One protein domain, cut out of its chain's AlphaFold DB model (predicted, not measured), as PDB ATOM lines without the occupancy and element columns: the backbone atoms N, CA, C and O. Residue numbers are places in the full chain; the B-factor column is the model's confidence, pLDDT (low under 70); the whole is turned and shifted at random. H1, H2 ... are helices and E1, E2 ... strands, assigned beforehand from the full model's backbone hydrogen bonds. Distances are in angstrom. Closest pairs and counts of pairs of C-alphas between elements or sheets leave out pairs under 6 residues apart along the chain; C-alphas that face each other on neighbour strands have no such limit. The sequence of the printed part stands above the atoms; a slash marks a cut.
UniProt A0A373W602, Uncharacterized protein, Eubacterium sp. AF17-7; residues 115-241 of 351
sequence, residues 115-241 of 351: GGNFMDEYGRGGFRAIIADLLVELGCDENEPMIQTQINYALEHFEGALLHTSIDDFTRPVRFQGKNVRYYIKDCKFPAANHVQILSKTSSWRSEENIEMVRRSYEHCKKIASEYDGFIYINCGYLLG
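This is residues 115 to 241 of the 351 residues of an uncharacterized protein of Eubacterium sp. AF17-7 (UniProt A0A373W602). A small, strongly twisted three-stranded sheet makes one end of an elongated domain, and a helical part fills the rest: H2, H4 and H5 are set one after another along H3, each crossing it at a steep tilt. H1 packs on H2 between that helical part and the sheet, and only grazes the sheet. The printed part has 127 residues, with five named helices and three named strands in the order H1 H2 H3 E1 E2 H4 H5 E3; the sheet runs E1, E2, E3 and is mixed, and the class is mixed, helices and strands. The whole is compact, with a radius of gyration of the C-alphas of 15.1 A, and spans 48 by 29 by 19 A.

Start at the sheet: E1 is residues 171 to 176, 14.6 A long, E2 is residues 179 to 184, 16.3 A, and E3 is residues 232 to 235, ending at C-alpha 235, (-29.767, 16.674, 40.255). Find H5, the longest helix, at residues 208 to 226, 27.3 A from C-alpha 208 at (-43.738, 26.507, 7.734). H3 is residues 145 to 161, 24.3 A, H2 is residues 127 to 137, 15.0 A, and H4 is residues 193 to 201, 12.6 A. H1 is residues 115 to 121, beginning at C-alpha 115, (-28.231, 9.321, 34.103).

E1 and E2 are an antiparallel hairpin; look for N 174 and O 181, 2.8 A apart. E2 and E3 are parallel, with N 233 and O 182 at 2.9 A. E2, H4 with H5, and E3 form a strand-helix-strand unit, two parallel neighbour strands with helices between, and its crossover is right-handed. Residues 234 to 235 of E3 also pair antiparallel with residues 239 to 240. H1 only grazes the sheet, with residues 115 to 119, and touches H2 about perpendicular, at 79 degrees, closest at the C-alphas of Gly 116 and Phe 127, 5.1 A. Walk along H3: its residues 146 to 150 touch H2, closest at C-alphas 132 and 147, 4.8 A; residues 150 to 157 touch H4, closest at C-alphas 154 and 195, 4.7 A; residues 155 to 161 touch H5, closest at C-alphas 158 and 217, 5.5 A. H2 and H4 touch at a shallow tilt of 24 degrees, the same way, with C-alphas 133 and 198 closest at 5.7 A. H4 and H5 are apart. In the five helices every O i to N i+4 pair is within hydrogen-bond range.

The two C-alphas farthest apart are those of Asp 141 and Gly 178, 48.1 A. The printed part has no cut, and no link is long. Mean pLDDT of the printed part is 90.4; look at Gly 241 for the one residue under 70.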
ATOM      1  N   GLY A 115     -28.027   7.966  34.596       75.56
ATOM      2  CA  GLY A 115     -28.231   9.321  34.103       75.56
ATOM      3  C   GLY A 115     -29.265   9.449  32.981       75.56
ATOM      4  O   GLY A 115     -29.982  10.439  32.953       75.56
ATOM      5  N   GLY A 116     -29.416   8.450  32.108       78.31
ATOM      6  CA  GLY A 116     -30.355   8.525  30.984       78.31
ATOM      7  C   GLY A 116     -31.807   8.558  31.459       78.31
ATOM      8  O   GLY A 116     -32.569   9.420  31.036       78.31
ATOM      9  N   ASN A 117     -32.155   7.718  32.438       79.94
ATOM     10  CA  ASN A 117     -33.483   7.735  33.057       79.94
ATOM     11  C   ASN A 117     -33.757   9.069  33.755       79.94
ATOM     12  O   ASN A 117     -34.825   9.642  33.582       79.94
ATOM     13  N   PHE A 118     -32.776   9.614  34.484       82.12
ATOM     14  CA  PHE A 118     -32.928  10.940  35.085       82.12
ATOM     15  C   PHE A 118     -33.088  12.038  34.032       82.12
ATOM     16  O   PHE A 118     -33.856  12.968  34.243       82.12
ATOM     17  N   MET A 119     -32.406  11.951  32.890       84.38
ATOM     18  CA  MET A 119     -32.621  12.891  31.791       84.38
ATOM     19  C   MET A 119     -34.036  12.789  31.228       84.38
ATOM     20  O   MET A 119     -34.655  13.827  31.013       84.38
ATOM     21  N   ASP A 120     -34.567  11.581  31.036       85.81
ATOM     22  CA  ASP A 120     -35.954  11.381  30.605       85.81
ATOM     23  C   ASP A 120     -36.951  11.920  31.648       85.81
ATOM     24  O   ASP A 120     -37.863  12.662  31.295       85.81
ATOM     25  N   GLU A 121     -36.739  11.644  32.939       84.44
ATOM     26  CA  GLU A 121     -37.578  12.146  34.041       84.44
ATOM     27  C   GLU A 121     -37.541  13.669  34.213       84.44
ATOM     28  O   GLU A 121     -38.492  14.247  34.728       84.44
ATOM     29  N   TYR A 122     -36.436  14.321  33.850       85.94
ATOM     30  CA  TYR A 122     -36.307  15.784  33.853       85.94
ATOM     31  C   TYR A 122     -36.697  16.404  32.505       85.94
ATOM     32  O   TYR A 122     -36.514  17.604  32.295       85.94
ATOM     33  N   GLY A 123     -37.178  15.583  31.573       85.56
ATOM     34  CA  GLY A 123     -37.600  15.991  30.246       85.56
ATOM     35  C   GLY A 123     -36.493  16.536  29.359       85.56
ATOM     36  O   GLY A 123     -36.721  17.419  28.548       85.56
ATOM     37  N   ARG A 124     -35.249  16.090  29.533       86.12
ATOM     38  CA  ARG A 124     -34.064  16.557  28.782       86.12
ATOM     39  C   ARG A 124     -33.709  15.669  27.589       86.12
ATOM     40  O   ARG A 124     -32.666  15.887  26.978       86.12
ATOM     41  N   GLY A 125     -34.558  14.688  27.279       82.00
ATOM     42  CA  GLY A 125     -34.330  13.699  26.229       82.00
ATOM     43  C   GLY A 125     -33.174  12.773  26.598       82.00
ATOM     44  O   GLY A 125     -32.053  12.980  26.155       82.00
ATOM     45  N   GLY A 126     -33.428  11.779  27.443       85.50
ATOM     46  CA  GLY A 126     -32.457  10.783  27.881       85.50
ATOM     47  C   GLY A 126     -32.352   9.606  26.916       85.50
ATOM     48  O   GLY A 126     -32.039   9.775  25.738       85.50
ATOM     49  N   PHE A 127     -32.603   8.392  27.408       85.06
ATOM     50  CA  PHE A 127     -32.484   7.177  26.600       85.06
ATOM     51  C   PHE A 127     -33.441   7.165  25.422       85.06
ATOM     52  O   PHE A 127     -33.058   6.738  24.336       85.06
ATOM     53  N   ARG A 128     -34.672   7.644  25.620       88.81
ATOM     54  CA  ARG A 128     -35.694   7.626  24.565       88.81
ATOM     55  C   ARG A 128     -35.260   8.455  23.362       88.81
ATOM     56  O   ARG A 128     -35.384   7.996  22.229       88.81
ATOM     57  N   ALA A 129     -34.680   9.628  23.614       90.12
ATOM     58  CA  ALA A 129     -34.146  10.484  22.562       90.12
ATOM     59  C   ALA A 129     -32.937   9.844  21.863       90.12
ATOM     60  O   ALA A 129     -32.867   9.879  20.640       90.12
ATOM     61  N   ILE A 130     -32.032   9.198  22.612       89.62
ATOM     62  CA  ILE A 130     -30.878   8.487  22.031       89.62
ATOM     63  C   ILE A 130     -31.335   7.319  21.146       89.62
ATOM     64  O   ILE A 130     -30.818   7.144  20.048       89.62
ATOM     65  N   ILE A 131     -32.313   6.522  21.585       91.75
ATOM     66  CA  ILE A 131     -32.839   5.400  20.792       91.75
ATOM     67  C   ILE A 131     -33.501   5.915  19.512       91.75
ATOM     68  O   ILE A 131     -33.199   5.408  18.435       91.75
ATOM     69  N   ALA A 132     -34.365   6.929  19.614       94.06
ATOM     70  CA  ALA A 132     -34.996   7.537  18.445       94.06
ATOM     71  C   ALA A 132     -33.950   8.078  17.459       94.06
ATOM     72  O   ALA A 132     -34.041   7.821  16.261       94.06
ATOM     73  N   ASP A 133     -32.920   8.757  17.968       93.69
ATOM     74  CA  ASP A 133     -31.809   9.260  17.164       93.69
ATOM     75  C   ASP A 133     -31.066   8.131  16.437       93.69
ATOM     76  O   ASP A 133     -30.821   8.218  15.236       93.69
ATOM     77  N   LEU A 134     -30.772   7.029  17.130       94.75
ATOM     78  CA  LEU A 134     -30.108   5.866  16.540       94.75
ATOM     79  C   LEU A 134     -30.959   5.159  15.486       94.75
ATOM     80  O   LEU A 134     -30.419   4.684  14.489       94.75
ATOM     81  N   LEU A 135     -32.275   5.089  15.683       96.44
ATOM     82  CA  LEU A 135     -33.187   4.539  14.686       96.44
ATOM     83  C   LEU A 135     -33.161   5.386  13.406       96.44
ATOM     84  O   LEU A 135     -33.005   4.827  12.319       96.44
ATOM     85  N   VAL A 136     -33.205   6.717  13.526       96.31
ATOM     86  CA  VAL A 136     -33.038   7.632  12.382       96.31
ATOM     87  C   VAL A 136     -31.669   7.431  11.721       96.31
ATOM     88  O   VAL A 136     -31.576   7.271  10.506       96.31
ATOM     89  N   GLU A 137     -30.591   7.348  12.507       95.19
ATOM     90  CA  GLU A 137     -29.230   7.109  12.005       95.19
ATOM     91  C   GLU A 137     -29.084   5.798  11.222       95.19
ATOM     92  O   GLU A 137     -28.238   5.716  10.324       95.19
ATOM     93  N   LEU A 138     -29.882   4.788  11.567       96.69
ATOM     94  CA  LEU A 138     -29.921   3.476  10.925       96.69
ATOM     95  C   LEU A 138     -30.922   3.401   9.759       96.69
ATOM     96  O   LEU A 138     -31.111   2.324   9.189       96.69
ATOM     97  N   GLY A 139     -31.525   4.528   9.370       95.31
ATOM     98  CA  GLY A 139     -32.442   4.617   8.232       95.31
ATOM     99  C   GLY A 139     -33.819   4.025   8.520       95.31
ATOM    100  O   GLY A 139     -34.437   3.441   7.632       95.31
ATOM    101  N   CYS A 140     -34.269   4.095   9.771       96.44
ATOM    102  CA  CYS A 140     -35.636   3.755  10.132       96.44
ATOM    103  C   CYS A 140     -36.622   4.831   9.642       96.44
ATOM    104  O   CYS A 140     -36.252   5.998   9.516       96.44
ATOM    105  N   ASP A 141     -37.864   4.433   9.357       95.25
ATOM    106  CA  ASP A 141     -38.914   5.354   8.919       95.25
ATOM    107  C   ASP A 141     -39.267   6.322  10.058       95.25
ATOM    108  O   ASP A 141     -39.489   5.906  11.195       95.25
ATOM    109  N   GLU A 142     -39.332   7.622   9.764       95.75
ATOM    110  CA  GLU A 142     -39.676   8.631  10.767       95.75
ATOM    111  C   GLU A 142     -41.077   8.427  11.360       95.75
ATOM    112  O   GLU A 142     -41.320   8.914  12.460       95.75
ATOM    113  N   ASN A 143     -41.983   7.720  10.674       95.75
ATOM    114  CA  ASN A 143     -43.332   7.402  11.149       95.75
ATOM    115  C   ASN A 143     -43.353   6.393  12.306       95.75
ATOM    116  O   ASN A 143     -44.412   6.182  12.903       95.75
ATOM    117  N   GLU A 144     -42.217   5.780  12.651       96.06
ATOM    118  CA  GLU A 144     -42.149   4.911  13.819       96.06
ATOM    119  C   GLU A 144     -42.555   5.664  15.099       96.06
ATOM    120  O   GLU A 144     -42.034   6.756  15.372       96.06
ATOM    121  N   PRO A 145     -43.438   5.091  15.947       94.31
ATOM    122  CA  PRO A 145     -44.004   5.801  17.094       94.31
ATOM    123  C   PRO A 145     -42.967   6.389  18.056       94.31
ATOM    124  O   PRO A 145     -43.168   7.484  18.586       94.31
ATOM    125  N   MET A 146     -41.845   5.694  18.277       91.75
ATOM    126  CA  MET A 146     -40.763   6.179  19.143       91.75
ATOM    127  C   MET A 146     -40.105   7.442  18.571       91.75
ATOM    128  O   MET A 146     -39.848   8.386  19.318       91.75
ATOM    129  N   ILE A 147     -39.878   7.487  17.253       96.25
ATOM    130  CA  ILE A 147     -39.287   8.647  16.577       96.25
ATOM    131  C   ILE A 147     -40.270   9.819  16.616       96.25
ATOM    132  O   ILE A 147     -39.910  10.885  17.115       96.25
ATOM    133  N   GLN A 148     -41.527   9.613  16.201       97.56
ATOM    134  CA  GLN A 148     -42.559  10.659  16.239       97.56
ATOM    135  C   GLN A 148     -42.762  11.231  17.645       97.56
ATOM    136  O   GLN A 148     -42.873  12.445  17.819       97.56
ATOM    137  N   THR A 149     -42.749  10.374  18.671       95.69
ATOM    138  CA  THR A 149     -42.859  10.817  20.066       95.69
ATOM    139  C   THR A 149     -41.717  11.762  20.431       95.69
ATOM    140  O   THR A 149     -41.968  12.810  21.015       95.69
ATOM    141  N   GLN A 150     -40.470  11.431  20.078       95.88
ATOM    142  CA  GLN A 150     -39.320  12.278  20.404       95.88
ATOM    143  C   GLN A 150     -39.246  13.552  19.551       95.88
ATOM    144  O   GLN A 150     -38.809  14.584  20.059       95.88
ATOM    145  N   ILE A 151     -39.721  13.522  18.303       97.50
ATOM    146  CA  ILE A 151     -39.879  14.724  17.469       97.50
ATOM    147  C   ILE A 151     -40.876  15.691  18.116       97.50
ATOM    148  O   ILE A 151     -40.527  16.842  18.376       97.50
ATOM    149  N   ASN A 152     -42.086  15.226  18.441       97.50
ATOM    150  CA  ASN A 152     -43.112  16.059  19.076       97.50
ATOM    151  C   ASN A 152     -42.636  16.586  20.430       97.50
ATOM    152  O   ASN A 152     -42.789  17.768  20.733       97.50
ATOM    153  N   TYR A 153     -41.966  15.734  21.207       96.12
ATOM    154  CA  TYR A 153     -41.378  16.133  22.477       96.12
ATOM    155  C   TYR A 153     -40.341  17.248  22.311       96.12
ATOM    156  O   TYR A 153     -40.345  18.208  23.078       96.12
ATOM    157  N   ALA A 154     -39.478  17.171  21.294       96.25
ATOM    158  CA  ALA A 154     -38.533  18.236  20.987       96.25
ATOM    159  C   ALA A 154     -39.250  19.543  20.603       96.25
ATOM    160  O   ALA A 154     -38.888  20.595  21.129       96.25
ATOM    161  N   LEU A 155     -40.284  19.489  19.754       97.81
ATOM    162  CA  LEU A 155     -41.069  20.671  19.365       97.81
ATOM    163  C   LEU A 155     -41.724  21.351  20.571       97.81
ATOM    164  O   LEU A 155     -41.588  22.561  20.724       97.81
ATOM    165  N   GLU A 156     -42.340  20.585  21.476       97.25
ATOM    166  CA  GLU A 156     -42.919  21.123  22.713       97.25
ATOM    167  C   GLU A 156     -41.885  21.846  23.585       97.25
ATOM    168  O   GLU A 156     -42.205  22.813  24.280       97.25
ATOM    169  N   HIS A 157     -40.636  21.374  23.581       95.94
ATOM    170  CA  HIS A 157     -39.552  22.012  24.316       95.94
ATOM    171  C   HIS A 157     -39.112  23.323  23.686       95.94
ATOM    172  O   HIS A 157     -38.786  24.253  24.422       95.94
ATOM    173  N   PHE A 158     -39.093  23.398  22.355       96.94
ATOM    174  CA  PHE A 158     -38.852  24.655  21.655       96.94
ATOM    175  C   PHE A 158     -39.998  25.634  21.905       96.94
ATOM    176  O   PHE A 158     -39.750  26.763  22.324       96.94
ATOM    177  N   GLU A 159     -41.243  25.207  21.749       97.88
ATOM    178  CA  GLU A 159     -42.396  26.072  21.987       97.88
ATOM    179  C   GLU A 159     -42.423  26.576  23.437       97.88
ATOM    180  O   GLU A 159     -42.502  27.779  23.684       97.88
ATOM    181  N   GLY A 160     -42.245  25.676  24.408       96.81
ATOM    182  CA  GLY A 160     -42.215  26.029  25.825       96.81
ATOM    183  C   GLY A 160     -41.073  26.974  26.202       96.81
ATOM    184  O   GLY A 160     -41.228  27.759  27.137       96.81
ATOM    185  N   ALA A 161     -39.962  26.969  25.457       96.19
ATOM    186  CA  ALA A 161     -38.844  27.871  25.717       96.19
ATOM    187  C   ALA A 161     -39.222  29.351  25.562       96.19
ATOM    188  O   ALA A 161     -38.662  30.200  26.254       96.19
ATOM    189  N   LEU A 162     -40.185  29.657  24.686       97.19
ATOM    190  CA  LEU A 162     -40.671  31.017  24.434       97.19
ATOM    191  C   LEU A 162     -41.385  31.636  25.644       97.19
ATOM    192  O   LEU A 162     -41.554  32.853  25.687       97.19
ATOM    193  N   LEU A 163     -41.806  30.818  26.614       96.75
ATOM    194  CA  LEU A 163     -42.458  31.276  27.842       96.75
ATOM    195  C   LEU A 163     -41.458  31.719  28.916       96.75
ATOM    196  O   LEU A 163     -41.848  32.418  29.850       96.75
ATOM    197  N   HIS A 164     -40.187  31.329  28.797       95.94
ATOM    198  CA  HIS A 164     -39.148  31.748  29.733       95.94
ATOM    199  C   HIS A 164     -38.645  33.138  29.371       95.94
ATOM    200  O   HIS A 164     -38.549  33.505  28.206       95.94
ATOM    201  N   THR A 165     -38.283  33.911  30.376       95.12
ATOM    202  CA  THR A 165     -37.732  35.262  30.257       95.12
ATOM    203  C   THR A 165     -36.290  35.342  30.739       95.12
ATOM    204  O   THR A 165     -35.562  36.230  30.305       95.12
ATOM    205  N   SER A 166     -35.869  34.411  31.599       93.88
ATOM    206  CA  SER A 166     -34.535  34.365  32.189       93.88
ATOM    207  C   SER A 166     -34.079  32.929  32.457       93.88
ATOM    208  O   SER A 166     -34.861  31.977  32.415       93.88
ATOM    209  N   ILE A 167     -32.797  32.761  32.788       91.75
ATOM    210  CA  ILE A 167     -32.252  31.454  33.172       91.75
ATOM    211  C   ILE A 167     -32.867  30.901  34.470       91.75
ATOM    212  O   ILE A 167     -32.880  29.683  34.678       91.75
ATOM    213  N   ASP A 168     -33.379  31.768  35.348       93.38
ATOM    214  CA  ASP A 168     -34.016  31.380  36.610       93.38
ATOM    215  C   ASP A 168     -35.381  30.695  36.401       93.38
ATOM    216  O   ASP A 168     -35.837  29.971  37.284       93.38
ATOM    217  N   ASP A 169     -35.994  30.829  35.220       94.19
ATOM    218  CA  ASP A 169     -37.314  30.246  34.936       94.19
ATOM    219  C   ASP A 169     -37.261  28.724  34.720       94.19
ATOM    220  O   ASP A 169     -38.224  28.006  34.987       94.19
ATOM    221  N   PHE A 170     -36.114  28.202  34.274       91.81
ATOM    222  CA  PHE A 170     -35.918  26.771  34.003       91.81
ATOM    223  C   PHE A 170     -34.742  26.160  34.771       91.81
ATOM    224  O   PHE A 170     -34.460  24.962  34.655       91.81
ATOM    225  N   THR A 171     -34.055  26.946  35.598       92.19
ATOM    226  CA  THR A 171     -32.988  26.446  36.467       92.19
ATOM    227  C   THR A 171     -33.016  27.111  37.835       92.19
ATOM    228  O   THR A 171     -33.524  28.210  37.991       92.19
ATOM    229  N   ARG A 172     -32.387  26.487  38.831       92.06
ATOM    230  CA  ARG A 172     -32.221  27.047  40.177       92.06
ATOM    231  C   ARG A 172     -30.755  27.049  40.615       92.06
ATOM    232  O   ARG A 172     -30.057  26.064  40.351       92.06
ATOM    233  N   PRO A 173     -30.281  28.097  41.310       91.12
ATOM    234  CA  PRO A 173     -28.946  28.108  41.894       91.12
ATOM    235  C   PRO A 173     -28.862  27.131  43.072       91.12
ATOM    236  O   PRO A 173     -29.764  27.049  43.906       91.12
ATOM    237  N   VAL A 174     -27.761  26.385  43.154       87.19
ATOM    238  CA  VAL A 174     -27.472  25.426  44.225       87.19
ATOM    239  C   VAL A 174     -25.992  25.491  44.585       87.19
ATOM    240  O   VAL A 174     -25.137  25.728  43.734       87.19
ATOM    241  N   ARG A 175     -25.668  25.249  45.858       84.88
ATOM    242  CA  ARG A 175     -24.283  25.077  46.299       84.88
ATOM    243  C   ARG A 175     -23.924  23.593  46.309       84.88
ATOM    244  O   ARG A 175     -24.478  22.835  47.101       84.88
ATOM    245  N   PHE A 176     -22.991  23.182  45.457       79.94
ATOM    246  CA  PHE A 176     -22.479  21.812  45.400       79.94
ATOM    247  C   PHE A 176     -20.970  21.819  45.645       79.94
ATOM    248  O   PHE A 176     -20.232  22.529  44.964       79.94
ATOM    249  N   GLN A 177     -20.508  21.071  46.653       81.62
ATOM    250  CA  GLN A 177     -19.093  21.028  47.067       81.62
ATOM    251  C   GLN A 177     -18.461  22.428  47.227       81.62
ATOM    252  O   GLN A 177     -17.338  22.689  46.804       81.62
ATOM    253  N   GLY A 178     -19.215  23.366  47.806       81.69
ATOM    254  CA  GLY A 178     -18.759  24.736  48.048       81.69
ATOM    255  C   GLY A 178     -18.821  25.678  46.840       81.69
ATOM    256  O   GLY A 178     -18.729  26.886  47.060       81.69
ATOM    257  N   LYS A 179     -19.051  25.170  45.621       82.25
ATOM    258  CA  LYS A 179     -19.196  25.955  44.385       82.25
ATOM    259  C   LYS A 179     -20.663  26.275  44.095       82.25
ATOM    260  O   LYS A 179     -21.544  25.460  44.371       82.25
ATOM    261  N   ASN A 180     -20.914  27.450  43.523       86.25
ATOM    262  CA  ASN A 180     -22.229  27.803  42.996       86.25
ATOM    263  C   ASN A 180     -22.400  27.142  41.628       86.25
ATOM    264  O   ASN A 180     -21.586  27.350  40.731       86.25
ATOM    265  N   VAL A 181     -23.441  26.329  41.494       86.88
ATOM    266  CA  VAL A 181     -23.842  25.664  40.251       86.88
ATOM    267  C   VAL A 181     -25.331  25.904  40.016       86.88
ATOM    268  O   VAL A 181     -26.043  26.345  40.920       86.88
ATOM    269  N   ARG A 182     -25.826  25.602  38.816       90.38
ATOM    270  CA  ARG A 182     -27.259  25.662  38.510       90.38
ATOM    271  C   ARG A 182     -27.791  24.284  38.164       90.38
ATOM    272  O   ARG A 182     -27.112  23.522  37.480       90.38
ATOM    273  N   TYR A 183     -29.000  23.977  38.627       90.25
ATOM    274  CA  TYR A 183     -29.716  22.752  38.273       90.25
ATOM    275  C   TYR A 183     -30.959  23.048  37.463       90.25
ATOM    276  O   TYR A 183     -31.666  23.996  37.788       90.25
ATOM    277  N   TYR A 184     -31.265  22.206  36.479       89.56
ATOM    278  CA  TYR A 184     -32.564  22.235  35.818       89.56
ATOM    279  C   TYR A 184     -33.695  22.031  36.828       89.56
ATOM    280  O   TYR A 184     -33.605  21.205  37.746       89.56
ATOM    281  N   ILE A 185     -34.766  22.799  36.652       90.94
ATOM    282  CA  ILE A 185     -36.042  22.544  37.315       90.94
ATOM    283  C   ILE A 185     -36.667  21.326  36.625       90.94
ATOM    284  O   ILE A 185     -36.600  21.194  35.402       90.94
ATOM    285  N   LYS A 186     -37.219  20.395  37.407       88.19
ATOM    286  CA  LYS A 186     -37.854  19.194  36.854       88.19
ATOM    287  C   LYS A 186     -39.022  19.601  35.945       88.19
ATOM    288  O   LYS A 186     -39.730  20.550  36.268       88.19
ATOM    289  N   ASP A 187     -39.174  18.906  34.820       85.81
ATOM    290  CA  ASP A 187     -40.238  19.114  33.827       85.81
ATOM    291  C   ASP A 187     -40.233  20.495  33.134       85.81
ATOM    292  O   ASP A 187     -41.189  20.856  32.446       85.81
ATOM    293  N   CYS A 188     -39.156  21.282  33.271       90.56
ATOM    294  CA  CYS A 188     -39.045  22.553  32.561       90.56
ATOM    295  C   CYS A 188     -38.893  22.342  31.045       90.56
ATOM    296  O   CYS A 188     -38.048  21.576  30.570       90.56
ATOM    297  N   LYS A 189     -39.681  23.084  30.262       93.56
ATOM    298  CA  LYS A 189     -39.621  23.034  28.800       93.56
ATOM    299  C   LYS A 189     -38.575  24.010  28.265       93.56
ATOM    300  O   LYS A 189     -38.877  25.166  28.008       93.56
ATOM    301  N   PHE A 190     -37.337  23.550  28.139       93.00
ATOM    302  CA  PHE A 190     -36.251  24.264  27.454       93.00
ATOM    303  C   PHE A 190     -35.488  23.279  26.552       93.00
ATOM    304  O   PHE A 190     -35.259  22.164  27.001       93.00
ATOM    305  N   PRO A 191     -35.081  23.552  25.309       92.81
ATOM    306  CA  PRO A 191     -34.447  22.522  24.482       92.81
ATOM    307  C   PRO A 191     -33.090  22.048  25.038       92.81
ATOM    308  O   PRO A 191     -32.334  22.811  25.641       92.81
ATOM    309  N   ALA A 192     -32.777  20.767  24.840       89.62
ATOM    310  CA  ALA A 192     -31.492  20.147  25.177       89.62
ATOM    311  C   ALA A 192     -30.788  19.691  23.888       89.62
ATOM    312  O   ALA A 192     -31.386  19.742  22.811       89.62
ATOM    313  N   ALA A 193     -29.538  19.226  23.985       87.62
ATOM    314  CA  ALA A 193     -28.767  18.798  22.812       87.62
ATOM    315  C   ALA A 193     -29.497  17.718  21.991       87.62
ATOM    316  O   ALA A 193     -29.588  17.827  20.771       87.62
ATOM    317  N   ASN A 194     -30.118  16.744  22.660       90.12
ATOM    318  CA  ASN A 194     -30.829  15.652  21.990       90.12
ATOM    319  C   ASN A 194     -32.104  16.126  21.262       90.12
ATOM    320  O   ASN A 194     -32.449  15.580  20.217       90.12
ATOM    321  N   HIS A 195     -32.762  17.189  21.746       93.50
ATOM    322  CA  HIS A 195     -33.900  17.809  21.051       93.50
ATOM    323  C   HIS A 195     -33.459  18.507  19.758       93.50
ATOM    324  O   HIS A 195     -34.092  18.350  18.718       93.50
ATOM    325  N   VAL A 196     -32.348  19.249  19.798       92.19
ATOM    326  CA  VAL A 196     -31.748  19.854  18.594       92.19
ATOM    327  C   VAL A 196     -31.345  18.761  17.604       92.19
ATOM    328  O   VAL A 196     -31.613  18.863  16.407       92.19
ATOM    329  N   GLN A 197     -30.726  17.698  18.114       91.12
ATOM    330  CA  GLN A 197     -30.184  16.614  17.313       91.12
ATOM    331  C   GLN A 197     -31.273  15.868  16.529       91.12
ATOM    332  O   GLN A 197     -31.160  15.784  15.305       91.12
ATOM    333  N   ILE A 198     -32.348  15.410  17.181       94.62
ATOM    334  CA  ILE A 198     -33.425  14.674  16.497       94.62
ATOM    335  C   ILE A 198     -34.100  15.539  15.421       94.62
ATOM    336  O   ILE A 198     -34.298  15.077  14.297       94.62
ATOM    337  N   LEU A 199     -34.364  16.823  15.700       95.38
ATOM    338  CA  LEU A 199     -34.957  17.743  14.721       95.38
ATOM    339  C   LEU A 199     -34.011  18.026  13.544       95.38
ATOM    340  O   LEU A 199     -34.458  18.195  12.406       95.38
ATOM    341  N   SER A 200     -32.697  18.047  13.785       92.38
ATOM    342  CA  SER A 200     -31.708  18.247  12.721       92.38
ATOM    343  C   SER A 200     -31.642  17.073  11.745       92.38
ATOM    344  O   SER A 200     -31.323  17.278  10.580       92.38
ATOM    345  N   LYS A 201     -31.978  15.855  12.178       93.56
ATOM    346  CA  LYS A 201     -31.882  14.642  11.349       93.56
ATOM    347  C   LYS A 201     -33.199  14.226  10.705       93.56
ATOM    348  O   LYS A 201     -33.210  13.309   9.896       93.56
ATOM    349  N   THR A 202     -34.293  14.894  11.055       95.62
ATOM    350  CA  THR A 202     -35.648  14.519  10.634       95.62
ATOM    351  C   THR A 202     -36.315  15.614   9.805       95.62
ATOM    352  O   THR A 202     -35.913  16.787   9.817       95.62
ATOM    353  N   SER A 203     -37.323  15.219   9.026       95.06
ATOM    354  CA  SER A 203     -38.020  16.096   8.078       95.06
ATOM    355  C   SER A 203     -39.530  16.169   8.288       95.06
ATOM    356  O   SER A 203     -40.126  17.165   7.887       95.06
ATOM    357  N   SER A 204     -40.148  15.174   8.930       95.62
ATOM    358  CA  SER A 204     -41.608  15.086   9.123       95.62
ATOM    359  C   SER A 204     -42.217  16.273   9.878       95.62
ATOM    360  O   SER A 204     -43.369  16.625   9.641       95.62
ATOM    361  N   TRP A 205     -41.444  16.950  10.730       96.44
ATOM    362  CA  TRP A 205     -41.904  18.113  11.492       96.44
ATOM    363  C   TRP A 205     -41.849  19.443  10.734       96.44
ATOM    364  O   TRP A 205     -42.346  20.445  11.242       96.44
ATOM    365  N   ARG A 206     -41.218  19.503   9.557       95.62
ATOM    366  CA  ARG A 206     -40.813  20.756   8.896       95.62
ATOM    367  C   ARG A 206     -41.945  21.445   8.121       95.62
ATOM    368  O   ARG A 206     -41.808  21.718   6.931       95.62
ATOM    369  N   SER A 207     -43.052  21.747   8.794       95.94
ATOM    370  CA  SER A 207     -44.049  22.703   8.297       95.94
ATOM    371  C   SER A 207     -43.526  24.142   8.414       95.94
ATOM    372  O   SER A 207     -42.636  24.417   9.221       95.94
ATOM    373  N   GLU A 208     -44.084  25.076   7.635       94.88
ATOM    374  CA  GLU A 208     -43.738  26.507   7.734       94.88
ATOM    375  C   GLU A 208     -43.913  27.035   9.167       94.88
ATOM    376  O   GLU A 208     -43.034  27.714   9.696       94.88
ATOM    377  N   GLU A 209     -45.009  26.644   9.821       96.50
ATOM    378  CA  GLU A 209     -45.319  26.992  11.209       96.50
ATOM    379  C   GLU A 209     -44.251  26.485  12.189       96.50
ATOM    380  O   GLU A 209     -43.720  27.259  12.987       96.50
ATOM    381  N   ASN A 210     -43.882  25.204  12.101       97.00
ATOM    382  CA  ASN A 210     -42.907  24.620  13.017       97.00
ATOM    383  C   ASN A 210     -41.497  25.167  12.789       97.00
ATOM    384  O   ASN A 210     -40.771  25.390  13.757       97.00
ATOM    385  N   ILE A 211     -41.095  25.397  11.535       95.69
ATOM    386  CA  ILE A 211     -39.797  26.011  11.219       95.69
ATOM    387  C   ILE A 211     -39.711  27.398  11.859       95.69
ATOM    388  O   ILE A 211     -38.716  27.709  12.514       95.69
ATOM    389  N   GLU A 212     -40.756  28.215  11.717       95.25
ATOM    390  CA  GLU A 212     -40.780  29.559  12.289       95.25
ATOM    391  C   GLU A 212     -40.803  29.535  13.826       95.25
ATOM    392  O   GLU A 212     -40.081  30.304  14.470       95.25
ATOM    393  N   MET A 213     -41.564  28.617  14.434       97.44
ATOM    394  CA  MET A 213     -41.578  28.411  15.886       97.44
ATOM    395  C   MET A 213     -40.188  28.027  16.411       97.44
ATOM    396  O   MET A 213     -39.669  28.680  17.322       97.44
ATOM    397  N   VAL A 214     -39.551  27.017  15.806       96.94
ATOM    398  CA  VAL A 214     -38.221  26.538  16.211       96.94
ATOM    399  C   VAL A 214     -37.181  27.637  16.034       96.94
ATOM    400  O   VAL A 214     -36.363  27.841  16.928       96.94
ATOM    401  N   ARG A 215     -37.233  28.402  14.937       94.00
ATOM    402  CA  ARG A 215     -36.324  29.529  14.693       94.00
ATOM    403  C   ARG A 215     -36.422  30.587  15.790       94.00
ATOM    404  O   ARG A 215     -35.409  30.922  16.404       94.00
ATOM    405  N   ARG A 216     -37.634  31.081  16.067       95.69
ATOM    406  CA  ARG A 216     -37.875  32.092  17.112       95.69
ATOM    407  C   ARG A 216     -37.424  31.596  18.480       95.69
ATOM    408  O   ARG A 216     -36.785  32.328  19.229       95.69
ATOM    409  N   SER A 217     -37.743  30.342  18.790       96.25
ATOM    410  CA  SER A 217     -37.357  29.709  20.045       96.25
ATOM    411  C   SER A 217     -35.842  29.541  20.172       96.25
ATOM    412  O   SER A 217     -35.284  29.835  21.225       96.25
ATOM    413  N   TYR A 218     -35.148  29.140  19.106       93.62
ATOM    414  CA  TYR A 218     -33.695  28.978  19.106       93.62
ATOM    415  C   TYR A 218     -32.974  30.310  19.357       93.62
ATOM    416  O   TYR A 218     -32.089  30.379  20.211       93.62
ATOM    417  N   GLU A 219     -33.384  31.387  18.676       91.88
ATOM    418  CA  GLU A 219     -32.860  32.747  18.895       91.88
ATOM    419  C   GLU A 219     -33.095  33.216  20.338       91.88
ATOM    420  O   GLU A 219     -32.196  33.755  20.990       91.88
ATOM    421  N   HIS A 220     -34.289  32.946  20.866       94.62
ATOM    422  CA  HIS A 220     -34.655  33.257  22.243       94.62
ATOM    423  C   HIS A 220     -33.821  32.469  23.266       94.62
ATOM    424  O   HIS A 220     -33.291  33.050  24.215       94.62
ATOM    425  N   CYS A 221     -33.608  31.170  23.036       93.06
ATOM    426  CA  CYS A 221     -32.744  30.328  23.864       93.06
ATOM    427  C   CYS A 221     -31.299  30.838  23.882       93.06
ATOM    428  O   CYS A 221     -30.697  30.898  24.954       93.06
ATOM    429  N   LYS A 222     -30.745  31.248  22.727       90.69
ATOM    430  CA  LYS A 222     -29.404  31.857  22.648       90.69
ATOM    431  C   LYS A 222     -29.319  33.125  23.485       90.69
ATOM    432  O   LYS A 222     -28.362  33.290  24.240       90.69
ATOM    433  N   LYS A 223     -30.330  33.993  23.390       91.62
ATOM    434  CA  LYS A 223     -30.393  35.228  24.174       91.62
ATOM    435  C   LYS A 223     -30.377  34.930  25.674       91.62
ATOM    436  O   LYS A 223     -29.487  35.426  26.356       91.62
ATOM    437  N   ILE A 224     -31.268  34.069  26.169       92.25
ATOM    438  CA  ILE A 224     -31.311  33.731  27.602       92.25
ATOM    439  C   ILE A 224     -30.011  33.050  28.059       92.25
ATOM    440  O   ILE A 224     -29.459  33.381  29.105       92.25
ATOM    441  N   ALA A 225     -29.478  32.111  27.274       87.38
ATOM    442  CA  ALA A 225     -28.255  31.393  27.632       87.38
ATOM    443  C   ALA A 225     -26.993  32.276  27.598       87.38
ATOM    444  O   ALA A 225     -26.002  31.944  28.251       87.38
ATOM    445  N   SER A 226     -27.009  33.396  26.865       85.38
ATOM    446  CA  SER A 226     -25.899  34.357  26.849       85.38
ATOM    447  C   SER A 226     -25.711  35.082  28.187       85.38
ATOM    448  O   SER A 226     -24.599  35.503  28.498       85.38
ATOM    449  N   GLU A 227     -26.758  35.151  29.016       81.31
ATOM    450  CA  GLU A 227     -26.759  35.849  30.308       81.31
ATOM    451  C   GLU A 227     -26.043  35.072  31.425       81.31
ATOM    452  O   GLU A 227     -25.798  35.612  32.504       81.31
ATOM    453  N   TYR A 228     -25.688  33.807  31.187       82.94
ATOM    454  CA  TYR A 228     -25.038  32.957  32.180       82.94
ATOM    455  C   TYR A 228     -23.784  32.299  31.623       82.94
ATOM    456  O   TYR A 228     -23.793  31.650  30.575       82.94
ATOM    457  N   ASP A 229     -22.688  32.435  32.361       77.88
ATOM    458  CA  ASP A 229     -21.428  31.773  32.062       77.88
ATOM    459  C   ASP A 229     -21.143  30.681  33.091       77.88
ATOM    460  O   ASP A 229     -20.579  30.911  34.160       77.88
ATOM    461  N   GLY A 230     -21.634  29.479  32.796       78.31
ATOM    462  CA  GLY A 230     -21.441  28.306  33.632       78.31
ATOM    463  C   GLY A 230     -22.199  27.088  33.117       78.31
ATOM    464  O   GLY A 230     -22.942  27.144  32.138       78.31
ATOM    465  N   PHE A 231     -22.030  25.969  33.814       79.88
ATOM    466  CA  PHE A 231     -22.717  24.722  33.491       79.88
ATOM    467  C   PHE A 231     -24.053  24.610  34.228       79.88
ATOM    468  O   PHE A 231     -24.204  25.092  35.359       79.88
ATOM    469  N   ILE A 232     -25.011  23.950  33.578       87.31
ATOM    470  CA  ILE A 232     -26.306  23.583  34.151       87.31
ATOM    471  C   ILE A 232     -26.345  22.057  34.261       87.31
ATOM    472  O   ILE A 232     -26.109  21.350  33.280       87.31
ATOM    473  N   TYR A 233     -26.639  21.548  35.454       87.69
ATOM    474  CA  TYR A 233     -26.670  20.114  35.745       87.69
ATOM    475  C   TYR A 233     -28.093  19.616  36.018       87.69
ATOM    476  O   TYR A 233     -29.026  20.384  36.247       87.69
ATOM    477  N   ILE A 234     -28.256  18.303  36.040       84.81
ATOM    478  CA  ILE A 234     -29.422  17.598  36.563       84.81
ATOM    479  C   ILE A 234     -29.049  17.065  37.946       84.81
ATOM    480  O   ILE A 234     -27.941  16.563  38.149       84.81
ATOM    481  N   ASN A 235     -29.969  17.184  38.904       80.62
ATOM    482  CA  ASN A 235     -29.767  16.674  40.255       80.62
ATOM    483  C   ASN A 235     -30.405  15.295  40.422       80.62
ATOM    484  O   ASN A 235     -31.617  15.175  40.595       80.62
ATOM    485  N   CYS A 236     -29.574  14.263  40.447       74.06
ATOM    486  CA  CYS A 236     -29.995  12.883  40.675       74.06
ATOM    487  C   CYS A 236     -29.357  12.270  41.936       74.06
ATOM    488  O   CYS A 236     -29.133  11.063  42.012       74.06
ATOM    489  N   GLY A 237     -29.006  13.112  42.917       72.44
ATOM    490  CA  GLY A 237     -28.176  12.732  44.071       72.44
ATOM    491  C   GLY A 237     -26.666  12.846  43.810       72.44
ATOM    492  O   GLY A 237     -25.874  12.789  44.746       72.44
ATOM    493  N   TYR A 238     -26.275  13.075  42.555       74.12
ATOM    494  CA  TYR A 238     -24.948  13.496  42.096       74.12
ATOM    495  C   TYR A 238     -25.106  14.485  40.926       74.12
ATOM    496  O   TYR A 238     -26.222  14.717  40.456       74.12
ATOM    497  N   LEU A 239     -24.004  15.102  40.479       76.06
ATOM    498  CA  LEU A 239     -24.010  15.991  39.314       76.06
ATOM    499  C   LEU A 239     -24.070  15.181  38.021       76.06
ATOM    500  O   LEU A 239     -23.130  14.456  37.702       76.06
ATOM    501  N   LEU A 240     -25.147  15.360  37.264       75.81
ATOM    502  CA  LEU A 240     -25.311  14.784  35.938       75.81
ATOM    503  C   LEU A 240     -25.387  15.914  34.901       75.81
ATOM    504  O   LEU A 240     -26.354  16.668  34.878       75.81
ATOM    505  N   GLY A 241     -24.357  16.074  34.071       67.69
ATOM    506  CA  GLY A 241     -24.266  17.152  33.075       67.69
ATOM    507  C   GLY A 241     -22.856  17.725  32.938       67.69
ATOM    508  O   GLY A 241     -21.960  17.297  33.673       67.69
TER     509      GLY A 241